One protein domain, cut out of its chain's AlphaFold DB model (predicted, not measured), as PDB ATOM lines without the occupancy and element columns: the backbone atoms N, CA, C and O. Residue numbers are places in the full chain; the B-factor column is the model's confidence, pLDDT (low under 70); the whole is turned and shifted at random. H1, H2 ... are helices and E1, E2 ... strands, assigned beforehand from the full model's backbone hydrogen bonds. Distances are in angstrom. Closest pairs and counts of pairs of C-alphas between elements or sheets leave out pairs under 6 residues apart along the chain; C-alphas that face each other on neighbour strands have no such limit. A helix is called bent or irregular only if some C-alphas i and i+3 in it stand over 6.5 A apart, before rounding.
ATOM      1  N   PRO A 178     215.302 149.331 162.619       95.62
ATOM      2  CA  PRO A 178     216.601 149.828 162.151       95.62
ATOM      3  C   PRO A 178     217.806 149.131 162.795       95.62
ATOM      4  O   PRO A 178     218.839 148.962 162.158       95.62
ATOM      5  N   CYS A 179     217.675 148.729 164.059       96.88
ATOM      6  CA  CYS A 179     218.751 148.105 164.831       96.88
ATOM      7  C   CYS A 179     218.699 146.572 164.810       96.88
ATOM      8  O   CYS A 179     219.599 145.922 165.325       96.88
ATOM      9  N   GLN A 180     217.628 145.992 164.265       96.12
ATOM     10  CA  GLN A 180     217.341 144.563 164.337       96.12
ATOM     11  C   GLN A 180     217.448 143.993 165.771       96.12
ATOM     12  O   GLN A 180     217.971 142.904 165.997       96.12
ATOM     13  N   ALA A 181     216.923 144.718 166.764       96.75
ATOM     14  CA  ALA A 181     217.042 144.346 168.174       96.75
ATOM     15  C   ALA A 181     215.706 144.446 168.920       96.75
ATOM     16  O   ALA A 181     214.964 145.421 168.767       96.75
ATOM     17  N   TRP A 182     215.430 143.459 169.778       97.06
ATOM     18  CA  TRP A 182     214.325 143.528 170.733       97.06
ATOM     19  C   TRP A 182     214.570 144.636 171.752       97.06
ATOM     20  O   TRP A 182     215.709 144.931 172.129       97.06
ATOM     21  N   THR A 183     213.490 145.282 172.171       97.00
ATOM     22  CA  THR A 183     213.575 146.339 173.176       97.00
ATOM     23  C   THR A 183     213.824 145.762 174.569       97.00
ATOM     24  O   THR A 183     213.396 144.661 174.896       97.00
ATOM     25  N   LYS A 184     214.530 146.519 175.410       96.19
ATOM     26  CA  LYS A 184     214.662 146.248 176.846       96.19
ATOM     27  C   LYS A 184     213.625 147.050 177.610       96.19
ATOM     28  O   LYS A 184     213.234 148.121 177.156       96.19
ATOM     29  N   SER A 185     213.204 146.566 178.769       94.06
ATOM     30  CA  SER A 185     212.216 147.237 179.606       94.06
ATOM     31  C   SER A 185     212.855 147.899 180.828       94.06
ATOM     32  O   SER A 185     213.843 147.421 181.382       94.06
ATOM     33  N   GLN A 186     212.284 149.025 181.243       93.94
ATOM     34  CA  GLN A 186     212.658 149.760 182.441       93.94
ATOM     35  C   GLN A 186     211.405 150.367 183.066       93.94
ATOM     36  O   GLN A 186     210.767 151.244 182.479       93.94
ATOM     37  N   GLY A 187     211.043 149.877 184.249       93.06
ATOM     38  CA  GLY A 187     209.840 150.291 184.960       93.06
ATOM     39  C   GLY A 187     210.129 151.311 186.052       93.06
ATOM     40  O   GLY A 187     211.084 151.151 186.804       93.06
ATOM     41  N   ASN A 188     209.260 152.308 186.165       94.25
ATOM     42  CA  ASN A 188     209.139 153.185 187.325       94.25
ATOM     43  C   ASN A 188     207.685 153.192 187.802       94.25
ATOM     44  O   ASN A 188     206.790 152.721 187.098       94.25
ATOM     45  N   SER A 189     207.429 153.647 189.024       93.06
ATOM     46  CA  SER A 189     206.075 153.678 189.583       93.06
ATOM     47  C   SER A 189     205.796 155.006 190.254       93.06
ATOM     48  O   SER A 189     206.646 155.501 190.987       93.06
ATOM     49  N   LEU A 190     204.599 155.530 190.009       93.00
ATOM     50  CA  LEU A 190     204.041 156.685 190.687       93.00
ATOM     51  C   LEU A 190     203.082 156.206 191.782       93.00
ATOM     52  O   LEU A 190     202.178 155.417 191.500       93.00
ATOM     53  N   LYS A 191     203.302 156.623 193.028       93.19
ATOM     54  CA  LYS A 191     202.569 156.136 194.210       93.19
ATOM     55  C   LYS A 191     201.302 156.944 194.470       93.19
ATOM     56  O   LYS A 191     201.290 158.157 194.274       93.19
ATOM     57  N   GLY A 192     200.260 156.264 194.951       90.75
ATOM     58  CA  GLY A 192     198.991 156.883 195.341       90.75
ATOM     59  C   GLY A 192     198.162 157.410 194.169       90.75
ATOM     60  O   GLY A 192     197.178 158.107 194.387       90.75
ATOM     61  N   LEU A 193     198.554 157.083 192.933       93.00
ATOM     62  CA  LEU A 193     197.774 157.368 191.735       93.00
ATOM     63  C   LEU A 193     196.964 156.142 191.326       93.00
ATOM     64  O   LEU A 193     197.433 155.003 191.406       93.00
ATOM     65  N   THR A 194     195.775 156.414 190.808       94.25
ATOM     66  CA  THR A 194     194.829 155.429 190.296       94.25
ATOM     67  C   THR A 194     194.545 155.674 188.818       94.25
ATOM     68  O   THR A 194     194.949 156.671 188.207       94.25
ATOM     69  N   ARG A 195     193.782 154.768 188.214       94.31
ATOM     70  CA  ARG A 195     193.249 154.924 186.866       94.31
ATOM     71  C   ARG A 195     192.458 156.221 186.708       94.31
ATOM     72  O   ARG A 195     192.506 156.797 185.626       94.31
ATOM     73  N   GLN A 196     191.751 156.688 187.737       93.62
ATOM     74  CA  GLN A 196     190.942 157.909 187.643       93.62
ATOM     75  C   GLN A 196     191.805 159.155 187.408       93.62
ATOM     76  O   GLN A 196     191.390 160.053 186.678       93.62
ATOM     77  N   ASP A 197     193.026 159.167 187.942       92.81
ATOM     78  CA  ASP A 197     193.972 160.273 187.781       92.81
ATOM     79  C   ASP A 197     194.606 160.282 186.383       92.81
ATOM     80  O   ASP A 197     194.865 161.331 185.790       92.81
ATOM     81  N   VAL A 198     194.841 159.090 185.825       94.50
ATOM     82  CA  VAL A 198     195.615 158.906 184.590       94.50
ATOM     83  C   VAL A 198     194.742 158.822 183.337       94.50
ATOM     84  O   VAL A 198     195.134 159.330 182.284       94.50
ATOM     85  N   GLN A 199     193.552 158.222 183.424       95.06
ATOM     86  CA  GLN A 199     192.664 158.011 182.275       95.06
ATOM     87  C   GLN A 199     192.339 159.317 181.524       95.06
ATOM     88  O   GLN A 199     192.495 159.325 180.304       95.06
ATOM     89  N   PRO A 200     192.025 160.453 182.186       94.69
ATOM     90  CA  PRO A 200     191.752 161.704 181.475       94.69
ATOM     91  C   PRO A 200     192.945 162.213 180.655       94.69
ATOM     92  O   PRO A 200     192.759 162.860 179.625       94.69
ATOM     93  N   VAL A 201     194.175 161.956 181.112       93.75
ATOM     94  CA  VAL A 201     195.409 162.339 180.409       93.75
ATOM     95  C   VAL A 201     195.630 161.436 179.192       93.75
ATOM     96  O   VAL A 201     195.939 161.926 178.102       93.75
ATOM     97  N   LEU A 202     195.399 160.129 179.355       94.44
ATOM     98  CA  LEU A 202     195.473 159.146 178.275       94.44
ATOM     99  C   LEU A 202     194.430 159.404 177.179       94.44
ATOM    100  O   LEU A 202     194.769 159.356 175.998       94.44
ATOM    101  N   ASP A 203     193.198 159.751 177.550       93.56
ATOM    102  CA  ASP A 203     192.097 160.016 176.612       93.56
ATOM    103  C   ASP A 203     192.340 161.269 175.746       93.56
ATOM    104  O   ASP A 203     191.811 161.398 174.635       93.56
ATOM    105  N   ARG A 204     193.170 162.202 176.235       93.12
ATOM    106  CA  ARG A 204     193.636 163.377 175.477       93.12
ATOM    107  C   ARG A 204     194.865 163.097 174.610       93.12
ATOM    108  O   ARG A 204     195.227 163.944 173.796       93.12
ATOM    109  N   GLY A 205     195.503 161.940 174.778       92.25
ATOM    110  CA  GLY A 205     196.756 161.600 174.108       92.25
ATOM    111  C   GLY A 205     197.977 162.358 174.633       92.25
ATOM    112  O   GLY A 205     198.985 162.454 173.935       92.25
ATOM    113  N   ASP A 206     197.898 162.906 175.846       94.12
ATOM    114  CA  ASP A 206     198.924 163.782 176.411       94.12
ATOM    115  C   ASP A 206     199.952 162.999 177.241       94.12
ATOM    116  O   ASP A 206     199.974 163.016 178.472       94.12
ATOM    117  N   LEU A 207     200.840 162.291 176.540       94.75
ATOM    118  CA  LEU A 207     201.924 161.546 177.180       94.75
ATOM    119  C   LEU A 207     202.911 162.458 177.925       94.75
ATOM    120  O   LEU A 207     203.559 161.997 178.857       94.75
ATOM    121  N   ALA A 208     203.029 163.736 177.552       94.81
ATOM    122  CA  ALA A 208     203.928 164.669 178.228       94.81
ATOM    123  C   ALA A 208     203.449 164.949 179.656       94.81
ATOM    124  O   ALA A 208     204.235 164.825 180.595       94.81
ATOM    125  N   SER A 209     202.155 165.248 179.819       94.38
ATOM    126  CA  SER A 209     201.549 165.478 181.133       94.38
ATOM    127  C   SER A 209     201.582 164.231 182.013       94.38
ATOM    128  O   SER A 209     201.815 164.329 183.217       94.38
ATOM    129  N   LEU A 210     201.417 163.044 181.418       94.56
ATOM    130  CA  LEU A 210     201.554 161.775 182.137       94.56
ATOM    131  C   LEU A 210     202.939 161.651 182.787       94.56
ATOM    132  O   LEU A 210     203.056 161.258 183.946       94.56
ATOM    133  N   LEU A 211     203.989 162.030 182.053       94.38
ATOM    134  CA  LEU A 211     205.367 162.005 182.536       94.38
ATOM    135  C   LEU A 211     205.679 163.103 183.553       94.38
ATOM    136  O   LEU A 211     206.772 163.080 184.106       94.38
ATOM    137  N   THR A 212     204.762 164.023 183.856       94.00
ATOM    138  CA  THR A 212     204.936 165.064 184.889       94.00
ATOM    139  C   THR A 212     204.032 164.891 186.110       94.00
ATOM    140  O   THR A 212     204.223 165.607 187.085       94.00
ATOM    141  N   LEU A 213     203.090 163.935 186.101       93.31
ATOM    142  CA  LEU A 213     202.209 163.661 187.248       93.31
ATOM    143  C   LEU A 213     203.014 163.349 188.508       93.31
ATOM    144  O   LEU A 213     203.835 162.438 188.468       93.31
ATOM    145  N   ALA A 214     202.794 164.081 189.596       89.81
ATOM    146  CA  ALA A 214     203.475 163.858 190.867       89.81
ATOM    147  C   ALA A 214     202.920 162.630 191.606       89.81
ATOM    148  O   ALA A 214     201.793 162.204 191.361       89.81
ATOM    149  N   ASP A 215     203.720 162.080 192.516       88.56
ATOM    150  CA  ASP A 215     203.221 161.108 193.487       88.56
ATOM    151  C   ASP A 215     202.212 161.776 194.419       88.56
ATOM    152  O   ASP A 215     202.384 162.939 194.791       88.56
ATOM    153  N   HIS A 216     201.207 161.021 194.857       87.19
ATOM    154  CA  HIS A 216     200.302 161.435 195.922       87.19
ATOM    155  C   HIS A 216     200.498 160.514 197.141       87.19
ATOM    156  O   HIS A 216     199.672 159.631 197.388       87.19
ATOM    157  N   PRO A 217     201.605 160.663 197.897       71.38
ATOM    158  CA  PRO A 217     201.976 159.730 198.966       71.38
ATOM    159  C   PRO A 217     200.973 159.686 200.129       71.38
ATOM    160  O   PRO A 217     200.957 158.701 200.860       71.38
ATOM    161  N   ASP A 218     200.137 160.718 200.274       71.88
ATOM    162  CA  ASP A 218     199.105 160.813 201.317       71.88
ATOM    163  C   ASP A 218     197.816 160.039 200.972       71.88
ATOM    164  O   ASP A 218     196.926 159.890 201.810       71.88
ATOM    165  N   THR A 219     197.703 159.541 199.740       69.94
ATOM    166  CA  THR A 219     196.594 158.693 199.268       69.94
ATOM    167  C   THR A 219     196.919 157.217 199.467       69.94
ATOM    168  O   THR A 219     198.073 156.853 199.684       69.94
ATOM    169  N   ASP A 220     195.899 156.358 199.381       76.19
ATOM    170  CA  ASP A 220     196.010 154.910 199.585       76.19
ATOM    171  C   ASP A 220     197.245 154.303 198.890       76.19
ATOM    172  O   ASP A 220     197.300 154.140 197.668       76.19
ATOM    173  N   SER A 221     198.247 153.958 199.703       76.62
ATOM    174  CA  SER A 221     199.534 153.428 199.239       76.62
ATOM    175  C   SER A 221     199.425 152.051 198.576       76.62
ATOM    176  O   SER A 221     200.399 151.586 197.978       76.62
ATOM    177  N   ALA A 222     198.249 151.415 198.640       88.88
ATOM    178  CA  ALA A 222     197.949 150.195 197.909       88.88
ATOM    179  C   ALA A 222     197.929 150.412 196.386       88.88
ATOM    180  O   ALA A 222     198.212 149.469 195.641       88.88
ATOM    181  N   TYR A 223     197.635 151.628 195.911       92.12
ATOM    182  CA  TYR A 223     197.575 151.947 194.484       92.12
ATOM    183  C   TYR A 223     198.857 152.603 193.973       92.12
ATOM    184  O   TYR A 223     199.449 153.490 194.599       92.12
ATOM    185  N   ARG A 224     199.282 152.179 192.782       94.50
ATOM    186  CA  ARG A 224     200.359 152.825 192.030       94.50
ATOM    187  C   ARG A 224     200.135 152.725 190.529       94.50
ATOM    188  O   ARG A 224     199.613 151.732 190.023       94.50
ATOM    189  N   ILE A 225     200.652 153.707 189.804       96.06
ATOM    190  CA  ILE A 225     200.736 153.683 188.345       96.06
ATOM    191  C   ILE A 225     202.153 153.296 187.941       96.06
ATOM    192  O   ILE A 225     203.106 154.039 188.164       96.06
ATOM    193  N   GLN A 226     202.304 152.132 187.322       96.38
ATOM    194  CA  GLN A 226     203.560 151.688 186.733       96.38
ATOM    195  C   GLN A 226     203.706 152.241 185.315       96.38
ATOM    196  O   GLN A 226     202.903 151.947 184.429       96.38
ATOM    197  N   LEU A 227     204.796 152.968 185.093       96.88
ATOM    198  CA  LEU A 227     205.253 153.416 183.787       96.88
ATOM    199  C   LEU A 227     206.387 152.491 183.336       96.88
ATOM    200  O   LEU A 227     207.473 152.499 183.909       96.88
ATOM    201  N   LEU A 228     206.129 151.660 182.333       96.56
ATOM    202  CA  LEU A 228     207.090 150.720 181.771       96.56
ATOM    203  C   LEU A 228     207.601 151.252 180.434       96.56
ATOM    204  O   LEU A 228     206.912 151.169 179.416       96.56
ATOM    205  N   ARG A 229     208.823 151.783 180.432       96.56
ATOM    206  CA  ARG A 229     209.503 152.208 179.211       96.56
ATOM    207  C   ARG A 229     210.194 151.017 178.561       96.56
ATOM    208  O   ARG A 229     211.063 150.400 179.169       96.56
ATOM    209  N   GLN A 230     209.862 150.730 177.312       97.31
ATOM    210  CA  GLN A 230     210.600 149.801 176.462       97.31
ATOM    211  C   GLN A 230     211.490 150.587 175.507       97.31
ATOM    212  O   GLN A 230     211.034 151.551 174.905       97.31
ATOM    213  N   TYR A 231     212.759 150.225 175.366       96.44
ATOM    214  CA  TYR A 231     213.720 150.995 174.578       96.44
ATOM    215  C   TYR A 231     214.685 150.112 173.805       96.44
ATOM    216  O   TYR A 231     215.035 149.015 174.238       96.44
ATOM    217  N   CYS A 232     215.137 150.594 172.651       97.12
ATOM    218  CA  CYS A 232     216.188 149.911 171.915       97.12
ATOM    219  C   CYS A 232     217.528 150.042 172.661       97.12
ATOM    220  O   CYS A 232     217.930 151.159 172.987       97.12
ATOM    221  N   PRO A 233     218.266 148.945 172.902       96.00
ATOM    222  CA  PRO A 233     219.577 149.023 173.547       96.00
ATOM    223  C   PRO A 233     220.675 149.626 172.652       96.00
ATOM    224  O   PRO A 233     221.765 149.887 173.146       96.00
ATOM    225  N   GLN A 234     220.415 149.812 171.355       96.62
ATOM    226  CA  GLN A 234     221.409 150.232 170.358       96.62
ATOM    227  C   GLN A 234     221.158 151.634 169.781       96.62
ATOM    228  O   GLN A 234     222.040 152.185 169.128       96.62
ATOM    229  N   CYS A 235     219.983 152.234 170.002       94.38
ATOM    230  CA  CYS A 235     219.695 153.598 169.552       94.38
ATOM    231  C   CYS A 235     218.738 154.331 170.500       94.38
ATOM    232  O   CYS A 235     217.965 153.715 171.230       94.38
ATOM    233  N   ALA A 236     218.748 155.665 170.440       91.69
ATOM    234  CA  ALA A 236     217.855 156.521 171.225       91.69
ATOM    235  C   ALA A 236     216.501 156.804 170.542       91.69
ATOM    236  O   ALA A 236     215.624 157.416 171.147       91.69
ATOM    237  N   ASN A 237     216.329 156.373 169.288       92.50
ATOM    238  CA  ASN A 237     215.197 156.774 168.446       92.50
ATOM    239  C   ASN A 237     213.951 155.901 168.632       92.50
ATOM    240  O   ASN A 237     212.861 156.305 168.240       92.50
ATOM    241  N   THR A 238     214.107 154.716 169.227       96.06
ATOM    242  CA  THR A 238     213.018 153.753 169.405       96.06
ATOM    243  C   THR A 238     212.758 153.544 170.887       96.06
ATOM    244  O   THR A 238     213.556 152.913 171.589       96.06
ATOM    245  N   ALA A 239     211.619 154.051 171.348       97.06
ATOM    246  CA  ALA A 239     211.109 153.792 172.680       97.06
ATOM    247  C   ALA A 239     209.578 153.715 172.674       97.06
ATOM    248  O   ALA A 239     208.903 154.354 171.866       97.06
ATOM    249  N   PHE A 240     209.042 152.938 173.606       97.50
ATOM    250  CA  PHE A 240     207.619 152.739 173.817       97.50
ATOM    251  C   PHE A 240     207.291 152.858 175.306       97.50
ATOM    252  O   PHE A 240     208.157 152.645 176.156       97.50
ATOM    253  N   LEU A 241     206.046 153.197 175.622       97.62
ATOM    254  CA  LEU A 241     205.538 153.316 176.981       97.62
ATOM    255  C   LEU A 241     204.307 152.438 177.168       97.62
ATOM    256  O   LEU A 241     203.321 152.564 176.442       97.62
ATOM    257  N   THR A 242     204.352 151.605 178.196       97.38
ATOM    258  CA  THR A 242     203.202 150.864 178.708       97.38
ATOM    259  C   THR A 242     202.856 151.408 180.090       97.38
ATOM    260  O   THR A 242     203.738 151.611 180.921       97.38
ATOM    261  N   VAL A 243     201.576 151.664 180.338       97.62
ATOM    262  CA  VAL A 243     201.056 152.231 181.585       97.62
ATOM    263  C   VAL A 243     200.134 151.206 182.214       97.62
ATOM    264  O   VAL A 243     199.169 150.776 181.584       97.62
ATOM    265  N   ASN A 244     200.421 150.827 183.454       97.50
ATOM    266  CA  ASN A 244     199.605 149.887 184.206       97.50
ATOM    267  C   ASN A 244     199.187 150.501 185.536       97.50
ATOM    268  O   ASN A 244     199.998 151.140 186.198       97.50
ATOM    269  N   GLU A 245     197.959 150.248 185.955       96.50
ATOM    270  CA  GLU A 245     197.560 150.394 187.350       96.50
ATOM    271  C   GLU A 245     197.912 149.108 188.093       96.50
ATOM    272  O   GLU A 245     197.685 148.006 187.590       96.50
ATOM    273  N   ILE A 246     198.504 149.248 189.274       95.62
ATOM    274  CA  ILE A 246     198.803 148.139 190.171       95.62
ATOM    275  C   ILE A 246     198.126 148.425 191.505       95.62
ATOM    276  O   ILE A 246     198.414 149.437 192.142       95.62
ATOM    277  N   HIS A 247     197.266 147.505 191.925       94.19
ATOM    278  CA  HIS A 247     196.634 147.507 193.236       94.19
ATOM    279  C   HIS A 247     197.208 146.368 194.079       94.19
ATOM    280  O   HIS A 247     197.077 145.191 193.736       94.19
ATOM    281  N   THR A 248     197.862 146.736 195.172       92.25
ATOM    282  CA  THR A 248     198.532 145.822 196.092       92.25
ATOM    283  C   THR A 248     197.595 145.448 197.228       92.25
ATOM    284  O   THR A 248     197.205 146.301 198.015       92.25
ATOM    285  N   VAL A 249     197.253 144.167 197.343       91.06
ATOM    286  CA  VAL A 249     196.384 143.648 198.403       91.06
ATOM    287  C   VAL A 249     197.183 142.700 199.283       91.06
ATOM    288  O   VAL A 249     197.881 141.819 198.786       91.06
ATOM    289  N   ILE A 250     197.068 142.854 200.600       88.62
ATOM    290  CA  ILE A 250     197.651 141.913 201.560       88.62
ATOM    291  C   ILE A 250     196.569 140.901 201.946       88.62
ATOM    292  O   ILE A 250     195.583 141.265 202.584       88.62
ATOM    293  N   LYS A 251     196.750 139.631 201.570       85.62
ATOM    294  CA  LYS A 251     195.895 138.507 201.985       85.62
ATOM    295  C   LYS A 251     196.744 137.454 202.676       85.62
ATOM    296  O   LYS A 251     197.767 137.046 202.138       85.62
ATOM    297  N   ASP A 252     196.342 137.033 203.871       84.06
ATOM    298  CA  ASP A 252     197.029 135.986 204.644       84.06
ATOM    299  C   ASP A 252     198.544 136.236 204.821       84.06
ATOM    300  O   ASP A 252     199.366 135.323 204.744       84.06
ATOM    301  N   GLY A 253     198.934 137.505 204.995       86.38
ATOM    302  CA  GLY A 253     200.339 137.922 205.104       86.38
ATOM    303  C   GLY A 253     201.136 137.872 203.791       86.38
ATOM    304  O   GLY A 253     202.324 138.190 203.796       86.38
ATOM    305  N   LYS A 254     200.509 137.511 202.664       83.94
ATOM    306  CA  LYS A 254     201.095 137.553 201.318       83.94
ATOM    307  C   LYS A 254     200.640 138.802 200.573       83.94
ATOM    308  O   LYS A 254     199.487 139.213 200.654       83.94
ATOM    309  N   THR A 255     201.571 139.399 199.838       88.31
ATOM    310  CA  THR A 255     201.303 140.547 198.964       88.31
ATOM    311  C   THR A 255     200.882 140.036 197.587       88.31
ATOM    312  O   THR A 255     201.660 139.347 196.929       88.31
ATOM    313  N   GLU A 256     199.664 140.356 197.157       88.81
ATOM    314  CA  GLU A 256     199.149 140.096 195.811       88.81
ATOM    315  C   GLU A 256     199.054 141.417 195.037       88.81
ATOM    316  O   GLU A 256     198.472 142.385 195.521       88.81
ATOM    317  N   GLU A 257     199.602 141.465 193.824       92.50
ATOM    318  CA  GLU A 257     199.494 142.632 192.944       92.50
ATOM    319  C   GLU A 257     198.483 142.364 191.823       92.50
ATOM    320  O   GLU A 257     198.697 141.507 190.964       92.50
ATOM    321  N   ASN A 258     197.394 143.132 191.800       92.25
ATOM    322  CA  ASN A 258     196.447 143.143 190.690       92.25
ATOM    323  C   ASN A 258     196.880 144.195 189.675       92.25
ATOM    324  O   ASN A 258     196.899 145.386 189.984       92.25
ATOM    325  N   LYS A 259     197.218 143.757 188.463       95.25
ATOM    326  CA  LYS A 259     197.723 144.620 187.393       95.25
ATOM    327  C   LYS A 259     196.672 144.813 186.301       95.25
ATOM    328  O   LYS A 259     196.197 143.838 185.728       95.25
ATOM    329  N   VAL A 260     196.369 146.066 185.968       96.00
ATOM    330  CA  VAL A 260     195.453 146.446 184.883       96.00
ATOM    331  C   VAL A 260     196.206 147.303 183.870       96.00
ATOM    332  O   VAL A 260     196.723 148.366 184.211       96.00
ATOM    333  N   ALA A 261     196.275 146.855 182.616       95.88
ATOM    334  CA  ALA A 261     196.878 147.637 181.541       95.88
ATOM    335  C   ALA A 261     195.952 148.798 181.140       95.88
ATOM    336  O   ALA A 261     194.804 148.585 180.754       95.88
ATOM    337  N   LEU A 262     196.456 150.031 181.232       96.62
ATOM    338  CA  LEU A 262     195.742 151.248 180.825       96.62
ATOM    339  C   LEU A 262     196.155 151.700 179.418       96.62
ATOM    340  O   LEU A 262     195.348 152.234 178.658       96.62
ATOM    341  N   LEU A 263     197.423 151.480 179.067       96.50
ATOM    342  CA  LEU A 263     198.002 151.789 177.765       96.50
ATOM    343  C   LEU A 263     199.122 150.797 177.472       96.50
ATOM    344  O   LEU A 263     199.967 150.571 178.330       96.50
ATOM    345  N   GLU A 264     199.181 150.262 176.257       95.75
ATOM    346  CA  GLU A 264     200.230 149.324 175.852       95.75
ATOM    347  C   GLU A 264     201.035 149.871 174.676       95.75
ATOM    348  O   GLU A 264     200.472 150.301 173.664       95.75
ATOM    349  N   ASN A 265     202.359 149.815 174.818       96.19
ATOM    350  CA  ASN A 265     203.356 150.073 173.784       96.19
ATOM    351  C   ASN A 265     203.128 151.376 172.992       96.19
ATOM    352  O   ASN A 265     203.284 151.406 171.770       96.19
ATOM    353  N   ALA A 266     202.747 152.461 173.666       97.25
ATOM    354  CA  ALA A 266     202.607 153.772 173.042       97.25
ATOM    355  C   ALA A 266     203.963 154.293 172.566       97.25
ATOM    356  O   ALA A 266     204.936 154.238 173.309       97.25
ATOM    357  N   VAL A 267     204.042 154.808 171.342       96.75
ATOM    358  CA  VAL A 267     205.289 155.327 170.770       96.75
ATOM    359  C   VAL A 267     205.743 156.553 171.560       96.75
ATOM    360  O   VAL A 267     205.010 157.534 171.682       96.75
ATOM    361  N   LEU A 268     206.972 156.512 172.077       95.56
ATOM    362  CA  LEU A 268     207.618 157.667 172.687       95.56
ATOM    363  C   LEU A 268     208.504 158.357 171.656       95.56
ATOM    364  O   LEU A 268     209.440 157.764 171.121       95.56
ATOM    365  N   THR A 269     208.250 159.644 171.425       94.56
ATOM    366  CA  THR A 269     209.193 160.486 170.683       94.56
ATOM    367  C   THR A 269     210.507 160.598 171.454       94.56
ATOM    368  O   THR A 269     210.530 160.458 172.678       94.56
ATOM    369  N   GLN A 270     211.604 160.913 170.764       93.44
ATOM    370  CA  GLN A 270     212.906 161.103 171.409       93.44
ATOM    371  C   GLN A 270     212.827 162.119 172.562       93.44
ATOM    372  O   GLN A 270     213.340 161.853 173.642       93.44
ATOM    373  N   LYS A 271     212.096 163.226 172.369       94.88
ATOM    374  CA  LYS A 271     211.869 164.249 173.401       94.88
ATOM    375  C   LYS A 271     211.194 163.673 174.653       94.88
ATOM    376  O   LYS A 271     211.691 163.877 175.754       94.88
ATOM    377  N   LEU A 272     210.092 162.937 174.489       95.44
ATOM    378  CA  LEU A 272     209.373 162.318 175.611       95.44
ATOM    379  C   LEU A 272     210.193 161.209 176.275       95.44
ATOM    380  O   LEU A 272     210.172 161.054 177.493       95.44
ATOM    381  N   SER A 273     210.944 160.445 175.481       94.38
ATOM    382  CA  SER A 273     211.863 159.444 176.007       94.38
ATOM    383  C   SER A 273     212.940 160.096 176.876       94.38
ATOM    384  O   SER A 273     213.194 159.594 177.962       94.38
ATOM    385  N   THR A 274     213.553 161.198 176.441       93.56
ATOM    386  CA  THR A 274     214.533 161.939 177.251       93.56
ATOM    387  C   THR A 274     213.902 162.472 178.535       93.56
ATOM    388  O   THR A 274     214.451 162.236 179.604       93.56
ATOM    389  N   GLN A 275     212.706 163.065 178.451       94.06
ATOM    390  CA  GLN A 275     211.961 163.543 179.620       94.06
ATOM    391  C   GLN A 275     211.709 162.424 180.649       94.06
ATOM    392  O   GLN A 275     211.843 162.642 181.852       94.06
ATOM    393  N   TYR A 276     211.387 161.207 180.196       94.62
ATOM    394  CA  TYR A 276     211.271 160.044 181.082       94.62
ATOM    395  C   TYR A 276     212.598 159.734 181.792       94.62
ATOM    396  O   TYR A 276     212.610 159.486 182.997       94.62
ATOM    397  N   LEU A 277     213.719 159.727 181.059       92.88
ATOM    398  CA  LEU A 277     215.033 159.414 181.633       92.88
ATOM    399  C   LEU A 277     215.468 160.475 182.657       92.88
ATOM    400  O   LEU A 277     215.933 160.123 183.740       92.88
ATOM    401  N   GLU A 278     215.299 161.755 182.321       92.69
ATOM    402  CA  GLU A 278     215.609 162.890 183.198       92.69
ATOM    403  C   GLU A 278     214.811 162.820 184.496       92.69
ATOM    404  O   GLU A 278     215.358 163.038 185.573       92.69
ATOM    405  N   ARG A 279     213.528 162.459 184.408       91.38
ATOM    406  CA  ARG A 279     212.670 162.386 185.587       91.38
ATOM    407  C   ARG A 279     212.979 161.194 186.490       91.38
ATOM    408  O   ARG A 279     212.952 161.342 187.707       91.38
ATOM    409  N   PHE A 280     213.155 160.008 185.912       89.25
ATOM    410  CA  PHE A 280     213.082 158.763 186.682       89.25
ATOM    411  C   PHE A 280     214.412 158.026 186.855       89.25
ATOM    412  O   PHE A 280     214.460 157.043 187.588       89.25
ATOM    413  N   ILE A 281     215.471 158.426 186.150       81.62
ATOM    414  CA  ILE A 281     216.737 157.673 186.139       81.62
ATOM    415  C   ILE A 281     217.913 158.548 186.520       81.62
ATOM    416  O   ILE A 281     218.809 158.070 187.215       81.62
ATOM    417  N   GLN A 282     217.953 159.799 186.057       71.81
ATOM    418  CA  GLN A 282     219.011 160.690 186.507       71.81
ATOM    419  C   GLN A 282     218.851 160.935 188.014       71.81
ATOM    420  O   GLN A 282     217.729 161.180 188.468       71.81
TER     421      GLN A 282
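This is residues 178 to 282 of the 296 residues of an uncharacterized protein of Archangium gephyra (UniProt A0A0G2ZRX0). A twisted sheet of four long antiparallel strands is covered on one face by helices H1 and H3, with the short helix H2 between them; the opposite face has no named helix. The two longest strands, E3 and E4, form a hairpin that runs on past the part of E3 that pairs with E2, and its tip at Asp 252 makes one end of the longest axis. The printed part has 105 residues with three named helices and four named strands, in the order E1, H1, H2, E2, E3, E4, H3, and the sheet's order is E1, E2, E3, E4. The class is mixed, helices and strands, in two layers, that is, helices on one face of a sheet. The whole is compact, with a radius of gyration of the C-alphas of 14.6 A, but elongated in outline, spanning 48 by 28 by 26 A.

E1, residues 184 to 191, begins at C-alpha 184 (214.662, 146.248, 176.846) and is 23.4 A long from first to last C-alpha. E2, residues 223 to 231, is 25.6 A long. E3, residues 239 to 251, is 36.4 A long and ends at C-alpha 251 (195.895, 138.507, 201.985). E4, residues 254 to 268, is 35.6 A long and bends by 59 degrees at residue 262. H1 is residues 195 to 203, 11.5 A long, and only just irregular: C-alphas 197 and 200 are 6.8 A apart. H2 is residues 207 to 210, 5.0 A long. H3, residues 270 to 280, is the longest helix at 15.5 A and ends at C-alpha 280 (213.082, 158.763, 186.682).

E1 and E4 are the edge strands of the sheet, and from edge to edge the strands' lines turn by 63 degrees. E1 and E2 are antiparallel at 157 degrees, with N 186 and O 229 2.8 A apart, within hydrogen-bond range. E2, E3 and E4 form a meander, each strand the antiparallel neighbour of the one before. In the hairpin of E2 and E3, at 149 degrees, N 226 and O 244 are 2.8 A apart. In the hairpin of E3 and E4, at 165 degrees, N 245 and O 260 are 2.8 A apart, and N 254 and O 251, beside the turn, are also 2.8 A apart. H1 is on the sheet at a height of 9.0 A, over E3, and runs along the strands, at 14 degrees to E3 on the local plane; the closest C-alphas of H1 and E3, those of Arg 195 and Glu 245, are 6.3 A apart. H3 is on the same face at a height of 9.4 A, over E2 and, only just, over E3 and E4 with 3 of its C-alphas on each; it runs slantwise to the strands, at 45 degrees to E2 on the local plane. The closest C-alphas of H3 and E3, those of Ser 273 and Ala 239, are 6.6 A apart. H2 only grazes the sheet, with its residues 207 to 210. H1 and H2 touch, the closest C-alphas being those of Val 201 and Leu 210 at 6.4 A. H2 and H3 are close but not clearly touching, with the closest C-alphas, those of Ala 208 and Leu 272, 6.5 A apart. H1 and H3 are apart. In H3 every O i to N i+4 pair is within hydrogen-bond range, in H1 3 of 5 are, and H2 is too short for such a pair.

The two C-alphas farthest apart, those of Pro 178 and Asp 252, are 48.8 A apart. The printed part has no cut. The link from H2 to E2, residues 211 to 222, is long, the link from E2 to E3 is short, and the other links are tight. The mean pLDDT of the printed part is 92.6, and residue 219, in the long link, is the one printed residue under 70.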